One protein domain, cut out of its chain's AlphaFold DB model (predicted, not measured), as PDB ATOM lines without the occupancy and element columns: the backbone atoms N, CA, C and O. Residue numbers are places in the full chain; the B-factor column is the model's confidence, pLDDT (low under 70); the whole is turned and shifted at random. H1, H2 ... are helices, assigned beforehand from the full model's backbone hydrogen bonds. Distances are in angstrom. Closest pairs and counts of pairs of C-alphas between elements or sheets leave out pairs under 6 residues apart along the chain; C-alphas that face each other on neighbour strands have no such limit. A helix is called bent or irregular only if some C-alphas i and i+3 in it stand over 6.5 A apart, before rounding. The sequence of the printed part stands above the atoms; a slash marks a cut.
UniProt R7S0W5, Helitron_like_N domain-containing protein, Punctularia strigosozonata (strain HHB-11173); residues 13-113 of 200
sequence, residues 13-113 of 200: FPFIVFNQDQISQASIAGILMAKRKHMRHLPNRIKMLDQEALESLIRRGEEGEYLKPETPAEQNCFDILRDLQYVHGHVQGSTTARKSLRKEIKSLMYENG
ATOM      1  N   PHE A  13      -0.625 -25.151  11.157       89.12
ATOM      2  CA  PHE A  13       0.663 -24.527  10.890       89.12
ATOM      3  C   PHE A  13       1.855 -25.390  11.336       89.12
ATOM      4  O   PHE A  13       2.722 -25.639  10.493       89.12
ATOM      5  N   PRO A  14       1.918 -25.931  12.576       86.56
ATOM      6  CA  PRO A  14       3.024 -26.801  12.974       86.56
ATOM      7  C   PRO A  14       3.146 -28.042  12.084       86.56
ATOM      8  O   PRO A  14       4.253 -28.437  11.725       86.56
ATOM      9  N   PHE A  15       2.013 -28.629  11.690       86.62
ATOM     10  CA  PHE A  15       1.971 -29.809  10.830       86.62
ATOM     11  C   PHE A  15       2.447 -29.502   9.405       86.62
ATOM     12  O   PHE A  15       3.279 -30.224   8.861       86.62
ATOM     13  N   ILE A  16       1.970 -28.408   8.808       90.88
ATOM     14  CA  ILE A  16       2.361 -27.973   7.462       90.88
ATOM     15  C   ILE A  16       3.851 -27.643   7.423       90.88
ATOM     16  O   ILE A  16       4.551 -28.109   6.527       90.88
ATOM     17  N   VAL A  17       4.350 -26.876   8.396       89.81
ATOM     18  CA  VAL A  17       5.772 -26.512   8.468       89.81
ATOM     19  C   VAL A  17       6.640 -27.752   8.653       89.81
ATOM     20  O   VAL A  17       7.641 -27.889   7.956       89.81
ATOM     21  N   PHE A  18       6.242 -28.677   9.529       87.38
ATOM     22  CA  PHE A  18       6.962 -29.933   9.722       87.38
ATOM     23  C   PHE A  18       7.003 -30.777   8.441       87.38
ATOM     24  O   PHE A  18       8.070 -31.245   8.048       87.38
ATOM     25  N   ASN A  19       5.878 -30.916   7.736       88.81
ATOM     26  CA  ASN A  19       5.842 -31.630   6.459       88.81
ATOM     27  C   ASN A  19       6.712 -30.949   5.400       88.81
ATOM     28  O   ASN A  19       7.441 -31.624   4.676       88.81
ATOM     29  N   GLN A  20       6.663 -29.620   5.313       90.69
ATOM     30  CA  GLN A  20       7.478 -28.867   4.367       90.69
ATOM     31  C   GLN A  20       8.973 -29.033   4.661       90.69
ATOM     32  O   GLN A  20       9.766 -29.186   3.730       90.69
ATOM     33  N   ASP A  21       9.359 -29.051   5.938       88.50
ATOM     34  CA  ASP A  21      10.729 -29.329   6.358       88.50
ATOM     35  C   ASP A  21      11.151 -30.756   5.975       88.50
ATOM     36  O   ASP A  21      12.187 -30.942   5.337       88.50
ATOM     37  N   GLN A  22      10.305 -31.762   6.224       84.75
ATOM     38  CA  GLN A  22      10.572 -33.140   5.800       84.75
ATOM     39  C   GLN A  22      10.713 -33.274   4.276       84.75
ATOM     40  O   GLN A  22      11.641 -33.939   3.806       84.75
ATOM     41  N   ILE A  23       9.842 -32.628   3.492       86.94
ATOM     42  CA  ILE A  23       9.921 -32.608   2.022       86.94
ATOM     43  C   ILE A  23      11.220 -31.936   1.568       86.94
ATOM     44  O   ILE A  23      11.886 -32.436   0.658       86.94
ATOM     45  N   SER A  24      11.603 -30.830   2.204       87.50
ATOM     46  CA  SER A  24      12.847 -30.115   1.917       87.50
ATOM     47  C   SER A  24      14.070 -30.994   2.190       87.50
ATOM     48  O   SER A  24      14.890 -31.203   1.292       87.50
ATOM     49  N   GLN A  25      14.155 -31.601   3.379       83.31
ATOM     50  CA  GLN A  25      15.231 -32.525   3.752       83.31
ATOM     51  C   GLN A  25      15.313 -33.715   2.784       83.31
ATOM     52  O   GLN A  25      16.397 -34.047   2.296       83.31
ATOM     53  N   ALA A  26      14.171 -34.321   2.445       80.25
ATOM     54  CA  ALA A  26      14.100 -35.434   1.502       80.25
ATOM     55  C   ALA A  26      14.559 -35.024   0.094       80.25
ATOM     56  O   ALA A  26      15.305 -35.760  -0.555       80.25
ATOM     57  N   SER A  27      14.166 -33.834  -0.362       82.31
ATOM     58  CA  SER A  27      14.540 -33.301  -1.675       82.31
ATOM     59  C   SER A  27      16.035 -33.003  -1.757       82.31
ATOM     60  O   SER A  27      16.691 -33.404  -2.719       82.31
ATOM     61  N   ILE A  28      16.605 -32.358  -0.734       80.25
ATOM     62  CA  ILE A  28      18.046 -32.073  -0.652       80.25
ATOM     63  C   ILE A  28      18.844 -33.380  -0.644       80.25
ATOM     64  O   ILE A  28      19.798 -33.525  -1.414       80.25
ATOM     65  N   ALA A  29      18.428 -34.349   0.176       75.25
ATOM     66  CA  ALA A  29      19.042 -35.669   0.216       75.25
ATOM     67  C   ALA A  29      18.958 -36.360  -1.153       75.25
ATOM     68  O   ALA A  29      19.968 -36.851  -1.660       75.25
ATOM     69  N   GLY A  30      17.791 -36.325  -1.799       73.94
ATOM     70  CA  GLY A  30      17.580 -36.855  -3.145       73.94
ATOM     71  C   GLY A  30      18.519 -36.235  -4.182       73.94
ATOM     72  O   GLY A  30      19.188 -36.966  -4.913       73.94
ATOM     73  N   ILE A  31      18.648 -34.904  -4.207       73.31
ATOM     74  CA  ILE A  31      19.541 -34.183  -5.129       73.31
ATOM     75  C   ILE A  31      21.008 -34.561  -4.892       73.31
ATOM     76  O   ILE A  31      21.742 -34.831  -5.848       73.31
ATOM     77  N   LEU A  32      21.455 -34.581  -3.634       71.31
ATOM     78  CA  LEU A  32      22.837 -34.921  -3.290       71.31
ATOM     79  C   LEU A  32      23.179 -36.359  -3.707       71.31
ATOM     80  O   LEU A  32      24.281 -36.624  -4.195       71.31
ATOM     81  N   MET A  33      22.225 -37.280  -3.560       70.56
ATOM     82  CA  MET A  33      22.400 -38.683  -3.927       70.56
ATOM     83  C   MET A  33      22.313 -38.922  -5.434       70.56
ATOM     84  O   MET A  33      23.136 -39.668  -5.962       70.56
ATOM     85  N   ALA A  34      21.404 -38.256  -6.151       67.44
ATOM     86  CA  ALA A  34      21.266 -38.377  -7.606       67.44
ATOM     87  C   ALA A  34      22.549 -37.975  -8.362       67.44
ATOM     88  O   ALA A  34      22.838 -38.498  -9.440       67.44
ATOM     89  N   LYS A  35      23.370 -37.093  -7.776       64.25
ATOM     90  CA  LYS A  35      24.685 -36.720  -8.321       64.25
ATOM     91  C   LYS A  35      25.727 -37.846  -8.241       64.25
ATOM     92  O   LYS A  35      26.734 -37.786  -8.948       64.25
ATOM     93  N   ARG A  36      25.517 -38.884  -7.421       71.00
ATOM     94  CA  ARG A  36      26.461 -40.004  -7.271       71.00
ATOM     95  C   ARG A  36      26.343 -40.986  -8.436       71.00
ATOM     96  O   ARG A  36      25.247 -41.357  -8.844       71.00
ATOM     97  N   LYS A  37      27.487 -41.478  -8.935       67.00
ATOM     98  CA  LYS A  37      27.558 -42.400 -10.089       67.00
ATOM     99  C   LYS A  37      26.672 -43.647  -9.924       67.00
ATOM    100  O   LYS A  37      26.000 -44.026 -10.874       67.00
ATOM    101  N   HIS A  38      26.616 -44.219  -8.718       68.06
ATOM    102  CA  HIS A  38      25.818 -45.415  -8.406       68.06
ATOM    103  C   HIS A  38      24.299 -45.205  -8.570       68.06
ATOM    104  O   HIS A  38      23.584 -46.119  -8.966       68.06
ATOM    105  N   MET A  39      23.800 -43.986  -8.332       69.06
ATOM    106  CA  MET A  39      22.361 -43.692  -8.344       69.06
ATOM    107  C   MET A  39      21.801 -43.440  -9.748       69.06
ATOM    108  O   MET A  39      20.589 -43.486  -9.940       69.06
ATOM    109  N   ARG A  40      22.658 -43.238 -10.759       74.19
ATOM    110  CA  ARG A  40      22.223 -43.012 -12.151       74.19
ATOM    111  C   ARG A  40      21.493 -44.213 -12.753       74.19
ATOM    112  O   ARG A  40      20.631 -44.035 -13.605       74.19
ATOM    113  N   HIS A  41      21.827 -45.422 -12.305       78.12
ATOM    114  CA  HIS A  41      21.224 -46.663 -12.795       78.12
ATOM    115  C   HIS A  41      20.030 -47.127 -11.951       78.12
ATOM    116  O   HIS A  41      19.322 -48.045 -12.363       78.12
ATOM    117  N   LEU A  42      19.775 -46.490 -10.801       80.38
ATOM    118  CA  LEU A  42      18.704 -46.879  -9.884       80.38
ATOM    119  C   LEU A  42      17.310 -46.863 -10.545       80.38
ATOM    120  O   LEU A  42      16.601 -47.853 -10.387       80.38
ATOM    121  N   PRO A  43      16.911 -45.849 -11.347       82.06
ATOM    122  CA  PRO A  43      15.598 -45.860 -11.998       82.06
ATOM    123  C   PRO A  43      15.407 -47.055 -12.937       82.06
ATOM    124  O   PRO A  43      14.330 -47.641 -12.985       82.06
ATOM    125  N   ASN A  44      16.460 -47.448 -13.658       84.19
ATOM    126  CA  ASN A  44      16.410 -48.607 -14.547       84.19
ATOM    127  C   ASN A  44      16.347 -49.912 -13.748       84.19
ATOM    128  O   ASN A  44      15.582 -50.797 -14.107       84.19
ATOM    129  N   ARG A  45      17.076 -50.009 -12.629       84.44
ATOM    130  CA  ARG A  45      17.004 -51.163 -11.720       84.44
ATOM    131  C   ARG A  45      15.624 -51.326 -11.085       84.44
ATOM    132  O   ARG A  45      15.174 -52.451 -10.942       84.44
ATOM    133  N   ILE A  46      14.949 -50.223 -10.757       85.00
ATOM    134  CA  ILE A  46      13.563 -50.240 -10.266       85.00
ATOM    135  C   ILE A  46      12.605 -50.714 -11.366       85.00
ATOM    136  O   ILE A  46      11.719 -51.513 -11.097       85.00
ATOM    137  N   LYS A  47      12.787 -50.260 -12.613       85.62
ATOM    138  CA  LYS A  47      11.957 -50.707 -13.747       85.62
ATOM    139  C   LYS A  47      12.148 -52.183 -14.094       85.62
ATOM    140  O   LYS A  47      11.214 -52.812 -14.565       85.62
ATOM    141  N   MET A  48      13.360 -52.699 -13.912       86.88
ATOM    142  CA  MET A  48      13.720 -54.094 -14.178       86.88
ATOM    143  C   MET A  48      13.609 -54.969 -12.923       86.88
ATOM    144  O   MET A  48      14.222 -56.035 -12.865       86.88
ATOM    145  N   LEU A  49      12.898 -54.500 -11.895       88.38
ATOM    146  CA  LEU A  49      12.660 -55.280 -10.692       88.38
ATOM    147  C   LEU A  49      11.795 -56.493 -11.041       88.38
ATOM    148  O   LEU A  49      10.773 -56.362 -11.711       88.38
ATOM    149  N   ASP A  50      12.208 -57.658 -10.562       89.62
ATOM    150  CA  ASP A  50      11.414 -58.874 -10.651       89.62
ATOM    151  C   ASP A  50      10.239 -58.785  -9.665       89.62
ATOM    152  O   ASP A  50      10.432 -58.703  -8.447       89.62
ATOM    153  N   GLN A  51       9.024 -58.740 -10.209       90.06
ATOM    154  CA  GLN A  51       7.806 -58.593  -9.422       90.06
ATOM    155  C   GLN A  51       7.482 -59.864  -8.628       90.06
ATOM    156  O   GLN A  51       7.056 -59.754  -7.480       90.06
ATOM    157  N   GLU A  52       7.750 -61.051  -9.177       91.62
ATOM    158  CA  GLU A  52       7.490 -62.323  -8.491       91.62
ATOM    159  C   GLU A  52       8.417 -62.477  -7.279       91.62
ATOM    160  O   GLU A  52       7.984 -62.863  -6.191       91.62
ATOM    161  N   ALA A  53       9.687 -62.091  -7.434       89.50
ATOM    162  CA  ALA A  53      10.640 -62.068  -6.327       89.50
ATOM    163  C   ALA A  53      10.217 -61.080  -5.223       89.50
ATOM    164  O   ALA A  53      10.345 -61.386  -4.036       89.50
ATOM    165  N   LEU A  54       9.688 -59.905  -5.588       89.88
ATOM    166  CA  LEU A  54       9.184 -58.937  -4.613       89.88
ATOM    167  C   LEU A  54       7.941 -59.463  -3.878       89.88
ATOM    168  O   LEU A  54       7.868 -59.347  -2.656       89.88
ATOM    169  N   GLU A  55       6.983 -60.048  -4.595       91.44
ATOM    170  CA  GLU A  55       5.758 -60.617  -4.016       91.44
ATOM    171  C   GLU A  55       6.068 -61.785  -3.069       91.44
ATOM    172  O   GLU A  55       5.509 -61.853  -1.972       91.44
ATOM    173  N   SER A  56       7.027 -62.644  -3.433       89.81
ATOM    174  CA  SER A  56       7.552 -63.701  -2.558       89.81
ATOM    175  C   SER A  56       8.084 -63.135  -1.236       89.81
ATOM    176  O   SER A  56       7.719 -63.612  -0.158       89.81
ATOM    177  N   LEU A  57       8.901 -62.075  -1.304       90.25
ATOM    178  CA  LEU A  57       9.445 -61.406  -0.119       90.25
ATOM    179  C   LEU A  57       8.356 -60.748   0.736       90.25
ATOM    180  O   LEU A  57       8.442 -60.800   1.961       90.25
ATOM    181  N   ILE A  58       7.341 -60.133   0.121       89.94
ATOM    182  CA  ILE A  58       6.219 -59.526   0.853       89.94
ATOM    183  C   ILE A  58       5.455 -60.605   1.620       89.94
ATOM    184  O   ILE A  58       5.296 -60.474   2.832       89.94
ATOM    185  N   ARG A  59       5.073 -61.699   0.949       91.44
ATOM    186  CA  ARG A  59       4.324 -62.802   1.569       91.44
ATOM    187  C   ARG A  59       5.067 -63.397   2.767       91.44
ATOM    188  O   ARG A  59       4.504 -63.483   3.853       91.44
ATOM    189  N   ARG A  60       6.353 -63.722   2.600       88.12
ATOM    190  CA  ARG A  60       7.198 -64.250   3.692       88.12
ATOM    191  C   ARG A  60       7.304 -63.267   4.861       88.12
ATOM    192  O   ARG A  60       7.349 -63.663   6.022       88.12
ATOM    193  N   GLY A  61       7.337 -61.969   4.558       87.31
ATOM    194  CA  GLY A  61       7.384 -60.913   5.563       87.31
ATOM    195  C   GLY A  61       6.088 -60.802   6.368       87.31
ATOM    196  O   GLY A  61       6.144 -60.601   7.580       87.31
ATOM    197  N   GLU A  62       4.934 -60.959   5.716       90.88
ATOM    198  CA  GLU A  62       3.613 -60.965   6.361       90.88
ATOM    199  C   GLU A  62       3.395 -62.205   7.237       90.88
ATOM    200  O   GLU A  62       2.787 -62.109   8.301       90.88
ATOM    201  N   GLU A  63       3.962 -63.345   6.841       91.19
ATOM    202  CA  GLU A  63       3.964 -64.597   7.613       91.19
ATOM    203  C   GLU A  63       4.914 -64.553   8.830       91.19
ATOM    204  O   GLU A  63       4.925 -65.466   9.657       91.19
ATOM    205  N   GLY A  64       5.675 -63.465   8.992       82.25
ATOM    206  CA  GLY A  64       6.575 -63.243  10.125       82.25
ATOM    207  C   GLY A  64       7.924 -63.953   9.998       82.25
ATOM    208  O   GLY A  64       8.663 -64.044  10.984       82.25
ATOM    209  N   GLU A  65       8.268 -64.447   8.808       83.88
ATOM    210  CA  GLU A  65       9.556 -65.084   8.565       83.88
ATOM    211  C   GLU A  65      10.713 -64.077   8.590       83.88
ATOM    212  O   GLU A  65      10.584 -62.888   8.273       83.88
ATOM    213  N   TYR A  66      11.907 -64.567   8.930       80.69
ATOM    214  CA  TYR A  66      13.118 -63.771   8.795       80.69
ATOM    215  C   TYR A  66      13.488 -63.623   7.315       80.69
ATOM    216  O   TYR A  66      13.977 -64.560   6.684       80.69
ATOM    217  N   LEU A  67      13.289 -62.421   6.773       82.56
ATOM    218  CA  LEU A  67      13.579 -62.108   5.377       82.56
ATOM    219  C   LEU A  67      15.085 -62.146   5.093       82.56
ATOM    220  O   LEU A  67      15.822 -61.201   5.397       82.56
ATOM    221  N   LYS A  68      15.528 -63.227   4.455       86.19
ATOM    222  CA  LYS A  68      16.863 -63.363   3.879       86.19
ATOM    223  C   LYS A  68      16.723 -63.629   2.377       86.19
ATOM    224  O   LYS A  68      15.918 -64.481   2.011       86.19
ATOM    225  N   PRO A  69      17.483 -62.929   1.517       86.69
ATOM    226  CA  PRO A  69      17.465 -63.211   0.089       86.69
ATOM    227  C   PRO A  69      18.049 -64.602  -0.176       86.69
ATOM    228  O   PRO A  69      19.144 -64.930   0.290       86.69
ATOM    229  N   GLU A  70      17.309 -65.406  -0.926       87.94
ATOM    230  CA  GLU A  70      17.673 -66.760  -1.352       87.94
ATOM    231  C   GLU A  70      18.009 -66.800  -2.842       87.94
ATOM    232  O   GLU A  70      18.860 -67.583  -3.267       87.94
ATOM    233  N   THR A  71      17.400 -65.913  -3.633       89.50
ATOM    234  CA  THR A  71      17.643 -65.819  -5.076       89.50
ATOM    235  C   THR A  71      18.415 -64.548  -5.454       89.50
ATOM    236  O   THR A  71      18.363 -63.539  -4.742       89.50
ATOM    237  N   PRO A  72      19.114 -64.532  -6.607       88.00
ATOM    238  CA  PRO A  72      19.736 -63.312  -7.128       88.00
ATOM    239  C   PRO A  72      18.732 -62.171  -7.367       88.00
ATOM    240  O   PRO A  72      19.074 -61.000  -7.192       88.00
ATOM    241  N   ALA A  73      17.491 -62.504  -7.735       87.69
ATOM    242  CA  ALA A  73      16.412 -61.537  -7.924       87.69
ATOM    243  C   ALA A  73      15.988 -60.895  -6.592       87.69
ATOM    244  O   ALA A  73      15.891 -59.668  -6.495       87.69
ATOM    245  N   GLU A  74      15.845 -61.697  -5.533       89.56
ATOM    246  CA  GLU A  74      15.600 -61.197  -4.177       89.56
ATOM    247  C   GLU A  74      16.775 -60.347  -3.673       89.56
ATOM    248  O   GLU A  74      16.569 -59.272  -3.109       89.56
ATOM    249  N   GLN A  75      18.021 -60.766  -3.929       89.75
ATOM    250  CA  GLN A  75      19.206 -59.984  -3.568       89.75
ATOM    251  C   GLN A  75      19.186 -58.595  -4.226       89.75
ATOM    252  O   GLN A  75      19.444 -57.593  -3.556       89.75
ATOM    253  N   ASN A  76      18.805 -58.508  -5.505       87.81
ATOM    254  CA  ASN A  76      18.654 -57.222  -6.185       87.81
ATOM    255  C   ASN A  76      17.548 -56.354  -5.552       87.81
ATOM    256  O   ASN A  76      17.737 -55.143  -5.417       87.81
ATOM    257  N   CYS A  77      16.439 -56.950  -5.093       88.19
ATOM    258  CA  CYS A  77      15.402 -56.231  -4.341       88.19
ATOM    259  C   CYS A  77      15.969 -55.617  -3.049       88.19
ATOM    260  O   CYS A  77      15.755 -54.433  -2.771       88.19
ATOM    261  N   PHE A  78      16.758 -56.382  -2.290       87.56
ATOM    262  CA  PHE A  78      17.436 -55.894  -1.084       87.56
ATOM    263  C   PHE A  78      18.458 -54.790  -1.374       87.56
ATOM    264  O   PHE A  78      18.596 -53.853  -0.582       87.56
ATOM    265  N   ASP A  79      19.176 -54.874  -2.490       86.62
ATOM    266  CA  ASP A  79      20.162 -53.865  -2.871       86.62
ATOM    267  C   ASP A  79      19.490 -52.552  -3.291       86.62
ATOM    268  O   ASP A  79      19.925 -51.482  -2.867       86.62
ATOM    269  N   ILE A  80      18.380 -52.614  -4.037       86.56
ATOM    270  CA  ILE A  80      17.556 -51.435  -4.350       86.56
ATOM    271  C   ILE A  80      16.984 -50.832  -3.065       86.56
ATOM    272  O   ILE A  80      17.054 -49.620  -2.864       86.56
ATOM    273  N   LEU A  81      16.468 -51.662  -2.155       84.75
ATOM    274  CA  LEU A  81      15.966 -51.198  -0.864       84.75
ATOM    275  C   LEU A  81      17.062 -50.507  -0.044       84.75
ATOM    276  O   LEU A  81      16.801 -49.486   0.590       84.75
ATOM    277  N   ARG A  82      18.291 -51.029  -0.060       82.12
ATOM    278  CA  ARG A  82      19.446 -50.418   0.613       82.12
ATOM    279  C   ARG A  82      19.789 -49.058   0.015       82.12
ATOM    280  O   ARG A  82      19.994 -48.106   0.769       82.12
ATOM    281  N   ASP A  83      19.802 -48.959  -1.311       79.19
ATOM    282  CA  ASP A  83      20.029 -47.700  -2.021       79.19
ATOM    283  C   ASP A  83      18.954 -46.662  -1.677       79.19
ATOM    284  O   ASP A  83      19.276 -45.514  -1.369       79.19
ATOM    285  N   LEU A  84      17.684 -47.072  -1.628       76.75
ATOM    286  CA  LEU A  84      16.575 -46.214  -1.204       76.75
ATOM    287  C   LEU A  84      16.694 -45.814   0.271       76.75
ATOM    288  O   LEU A  84      16.531 -44.640   0.608       76.75
ATOM    289  N   GLN A  85      17.013 -46.748   1.170       72.75
ATOM    290  CA  GLN A  85      17.198 -46.461   2.598       72.75
ATOM    291  C   GLN A  85      18.326 -45.459   2.841       72.75
ATOM    292  O   GLN A  85      18.216 -44.643   3.759       72.75
ATOM    293  N   TYR A  86      19.376 -45.490   2.017       71.00
ATOM    294  CA  TYR A  86      20.476 -44.532   2.070       71.00
ATOM    295  C   TYR A  86      20.019 -43.099   1.745       71.00
ATOM    296  O   TYR A  86      20.460 -42.151   2.396       71.00
ATOM    297  N   VAL A  87      19.072 -42.936   0.812       67.44
ATOM    298  CA  VAL A  87      18.430 -41.638   0.529       67.44
ATOM    299  C   VAL A  87      17.611 -41.164   1.738       67.44
ATOM    300  O   VAL A  87      17.753 -40.024   2.172       67.44
ATOM    301  N   HIS A  88      16.826 -42.058   2.345       63.25
ATOM    302  CA  HIS A  88      15.934 -41.736   3.469       63.25
ATOM    303  C   HIS A  88      16.654 -41.507   4.811       63.25
ATOM    304  O   HIS A  88      16.039 -41.037   5.768       63.25
ATOM    305  N   GLY A  89      17.951 -41.822   4.911       62.72
ATOM    306  CA  GLY A  89      18.747 -41.646   6.134       62.72
ATOM    307  C   GLY A  89      18.842 -40.215   6.651       62.72
ATOM    308  O   GLY A  89      19.057 -40.028   7.841       62.72
ATOM    309  N   HIS A  90      18.631 -39.232   5.778       67.50
ATOM    310  CA  HIS A  90      18.798 -37.813   6.089       67.50
ATOM    311  C   HIS A  90      17.480 -37.108   6.437       67.50
ATOM    312  O   HIS A  90      17.488 -35.907   6.670       67.50
ATOM    313  N   VAL A  91      16.356 -37.833   6.453       73.56
ATOM    314  CA  VAL A  91      15.046 -37.285   6.823       73.56
ATOM    315  C   VAL A  91      14.788 -37.570   8.297       73.56
ATOM    316  O   VAL A  91      14.759 -38.733   8.716       73.56
ATOM    317  N   GLN A  92      14.580 -36.520   9.089       71.25
ATOM    318  CA  GLN A  92      14.278 -36.656  10.510       71.25
ATOM    319  C   GLN A  92      13.024 -37.522  10.738       71.25
ATOM    320  O   GLN A  92      11.995 -37.365  10.081       71.25
ATOM    321  N   GLY A  93      13.119 -38.470  11.677       74.19
ATOM    322  CA  GLY A  93      12.034 -39.405  12.005       74.19
ATOM    323  C   GLY A  93      11.927 -40.630  11.087       74.19
ATOM    324  O   GLY A  93      11.154 -41.551  11.379       74.19
ATOM    325  N   SER A  94      12.731 -40.715  10.021       80.31
ATOM    326  CA  SER A  94      12.725 -41.878   9.130       80.31
ATOM    327  C   SER A  94      13.136 -43.171   9.849       80.31
ATOM    328  O   SER A  94      13.765 -43.181  10.914       80.31
ATOM    329  N   THR A  95      12.776 -44.318   9.270       79.88
ATOM    330  CA  THR A  95      13.207 -45.632   9.778       79.88
ATOM    331  C   THR A  95      14.731 -45.757   9.788       79.88
ATOM    332  O   THR A  95      15.294 -46.321  10.728       79.88
ATOM    333  N   THR A  96      15.406 -45.195   8.783       79.69
ATOM    334  CA  THR A  96      16.867 -45.171   8.697       79.69
ATOM    335  C   THR A  96      17.482 -44.267   9.766       79.69
ATOM    336  O   THR A  96      18.414 -44.709  10.435       79.69
ATOM    337  N   ALA A  97      16.933 -43.070  10.007       80.38
ATOM    338  CA  ALA A  97      17.399 -42.187  11.081       80.38
ATOM    339  C   ALA A  97      17.306 -42.887  12.448       80.38
ATOM    340  O   ALA A  97      18.289 -42.974  13.180       80.38
ATOM    341  N   ARG A  98      16.172 -43.543  12.740       84.50
ATOM    342  CA  ARG A  98      16.005 -44.361  13.958       84.50
ATOM    343  C   ARG A  98      17.002 -45.520  14.055       84.50
ATOM    344  O   ARG A  98      17.407 -45.890  15.154       84.50
ATOM    345  N   LYS A  99      17.385 -46.138  12.931       87.12
ATOM    346  CA  LYS A  99      18.449 -47.158  12.910       87.12
ATOM    347  C   LYS A  99      19.823 -46.546  13.206       87.12
ATOM    348  O   LYS A  99      20.601 -47.215  13.876       87.12
ATOM    349  N   SER A 100      20.114 -45.325  12.742       86.38
ATOM    350  CA  SER A 100      21.366 -44.614  13.060       86.38
ATOM    351  C   SER A 100      21.487 -44.341  14.553       86.38
ATOM    352  O   SER A 100      22.438 -44.811  15.165       86.38
ATOM    353  N   LEU A 101      20.454 -43.747  15.165       89.50
ATOM    354  CA  LEU A 101      20.452 -43.450  16.603       89.50
ATOM    355  C   LEU A 101      20.706 -44.715  17.444       89.50
ATOM    356  O   LEU A 101      21.474 -44.708  18.399       89.50
ATOM    357  N   ARG A 102      20.124 -45.859  17.052       90.00
ATOM    358  CA  ARG A 102      20.396 -47.146  17.719       90.00
ATOM    359  C   ARG A 102      21.836 -47.630  17.546       90.00
ATOM    360  O   ARG A 102      22.336 -48.320  18.427       90.00
ATOM    361  N   LYS A 103      22.481 -47.351  16.410       90.94
ATOM    362  CA  LYS A 103      23.897 -47.685  16.203       90.94
ATOM    363  C   LYS A 103      24.796 -46.811  17.071       90.94
ATOM    364  O   LYS A 103      25.738 -47.342  17.637       90.94
ATOM    365  N   GLU A 104      24.475 -45.529  17.213       91.75
ATOM    366  CA  GLU A 104      25.197 -44.595  18.087       91.75
ATOM    367  C   GLU A 104      25.094 -45.027  19.556       91.75
ATOM    368  O   GLU A 104      26.113 -45.210  20.213       91.75
ATOM    369  N   ILE A 105      23.883 -45.356  20.019       92.25
ATOM    370  CA  ILE A 105      23.636 -45.959  21.341       92.25
ATOM    371  C   ILE A 105      24.480 -47.228  21.539       92.25
ATOM    372  O   ILE A 105      25.137 -47.377  22.563       92.25
ATOM    373  N   LYS A 106      24.499 -48.146  20.561       91.44
ATOM    374  CA  LYS A 106      25.325 -49.364  20.640       91.44
ATOM    375  C   LYS A 106      26.820 -49.056  20.684       91.44
ATOM    376  O   LYS A 106      27.536 -49.736  21.404       91.44
ATOM    377  N   SER A 107      27.284 -48.069  19.919       93.62
ATOM    378  CA  SER A 107      28.682 -47.630  19.941       93.62
ATOM    379  C   SER A 107      29.076 -47.156  21.335       93.62
ATOM    380  O   SER A 107      30.090 -47.604  21.853       93.62
ATOM    381  N   LEU A 108      28.222 -46.343  21.965       92.19
ATOM    382  CA  LEU A 108      28.419 -45.893  23.341       92.19
ATOM    383  C   LEU A 108      28.483 -47.077  24.316       92.19
ATOM    384  O   LEU A 108      29.323 -47.106  25.203       92.19
ATOM    385  N   MET A 109      27.640 -48.101  24.117       91.31
ATOM    386  CA  MET A 109      27.682 -49.304  24.954       91.31
ATOM    387  C   MET A 109      28.964 -50.122  24.793       91.31
ATOM    388  O   MET A 109      29.403 -50.766  25.741       91.31
ATOM    389  N   TYR A 110      29.535 -50.165  23.588       93.81
ATOM    390  CA  TYR A 110      30.802 -50.860  23.365       93.81
ATOM    391  C   TYR A 110      31.975 -50.137  24.034       93.81
ATOM    392  O   TYR A 110      32.924 -50.801  24.439       93.81
ATOM    393  N   GLU A 111      31.904 -48.810  24.149       93.62
ATOM    394  CA  GLU A 111      32.946 -47.975  24.748       93.62
ATOM    395  C   GLU A 111      32.830 -47.896  26.278       93.62
ATOM    396  O   GLU A 111      33.801 -48.177  26.975       93.62
ATOM    397  N   ASN A 112      31.641 -47.580  26.802       91.12
ATOM    398  CA  ASN A 112      31.402 -47.324  28.230       91.12
ATOM    399  C   ASN A 112      30.702 -48.485  28.963       91.12
ATOM    400  O   ASN A 112      30.442 -48.412  30.162       91.12
ATOM    401  N   GLY A 113      30.366 -49.572  28.264       90.38
ATOM    402  CA  GLY A 113      29.605 -50.687  28.825       90.38
ATOM    403  C   GLY A 113      28.086 -50.471  28.807       90.38
ATOM    404  O   GLY A 113      27.548 -49.571  28.167       90.38
TER     405      GLY A 113
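AT A GLANCE: This is residues 13 to 113 of the 200 residues of the protein "Helitron_like_N domain-containing protein" of Punctularia strigosozonata (strain HHB-11173) (UniProt R7S0W5). The longest helix, H1, packs with its residues 26 to 33 on one end of H4, and H4 is the hub of a loose, open arrangement in which H3 packs on its other end and H2 packs between them. H5 makes a corner with H4 at residues 85 to 88 and sticks out as an arm with residues 101 to 112, followed by Gly 113. The printed part has 101 residues with five named helices, in the order H1, H2, H3, H4, H5, and no named strand; the class is all helix. The whole is loose, with a radius of gyration of the C-alphas of 16.9 A and spans of 41 by 38 by 31 A.

IN THESE COORDINATES: Find C-alpha 13 at (0.663, -24.527, 10.890); from there H1, residues 13 to 34, runs 31.0 A to C-alpha 34. H2 holds residues 37 to 47 and is irregular: C-alphas 40 and 43 are 7.2 A apart, and its line is a rough one. H3 holds residues 51 to 62. Look next at C-alpha 72, at (19.736, -63.312, -7.128), where H4, residues 72 to 88, begins its 24.3 A. H5, residues 95 to 112, runs 26.0 A and ends at C-alpha 112, at (31.402, -47.324, 28.230).

HOW THE PARTS SIT: Start at the hub, H4, which touches the other four helices. H1 touches residues 87 to 88 of H4 alone, opposite ways at a steep tilt of 56 degrees; the closest C-alphas, of Ala 29 and Val 87, are 6.0 A apart. Move to residues 80 to 83 of H4, which alone touch H2, at a steep tilt of 58 degrees; the closest C-alphas, of Ile 46 and Ile 80, are 7.2 A apart. At residues 73 to 77 you reach H3, which touches H4 with residues 53 to 57 alone; the closest C-alphas, of Ala 53 and Glu 74, are 5.5 A apart, and the lines are only just about perpendicular, at 73 degrees. H5 touches H4 with residues 95 to 97 alone, about perpendicular at 83 degrees; the closest C-alphas, of Gln 85 and Thr 96, are 6.2 A apart. H1 and H3 are apart, and so are H3 and H5. In H1, H3, H4 and H5 every O i to N i+4 pair is within hydrogen-bond range; in H2 it is 3 of 7, beside 6 of 8 O i to N i+3 pairs.

THE WHOLE: The two C-alphas farthest apart are those of Phe 13 and Thr 71, at 47.4 A. The printed part has no cut and no long link. Its mean pLDDT is 83.5; look for values under 70 at residues 34 to 35, 37 to 39 and 87 to 90.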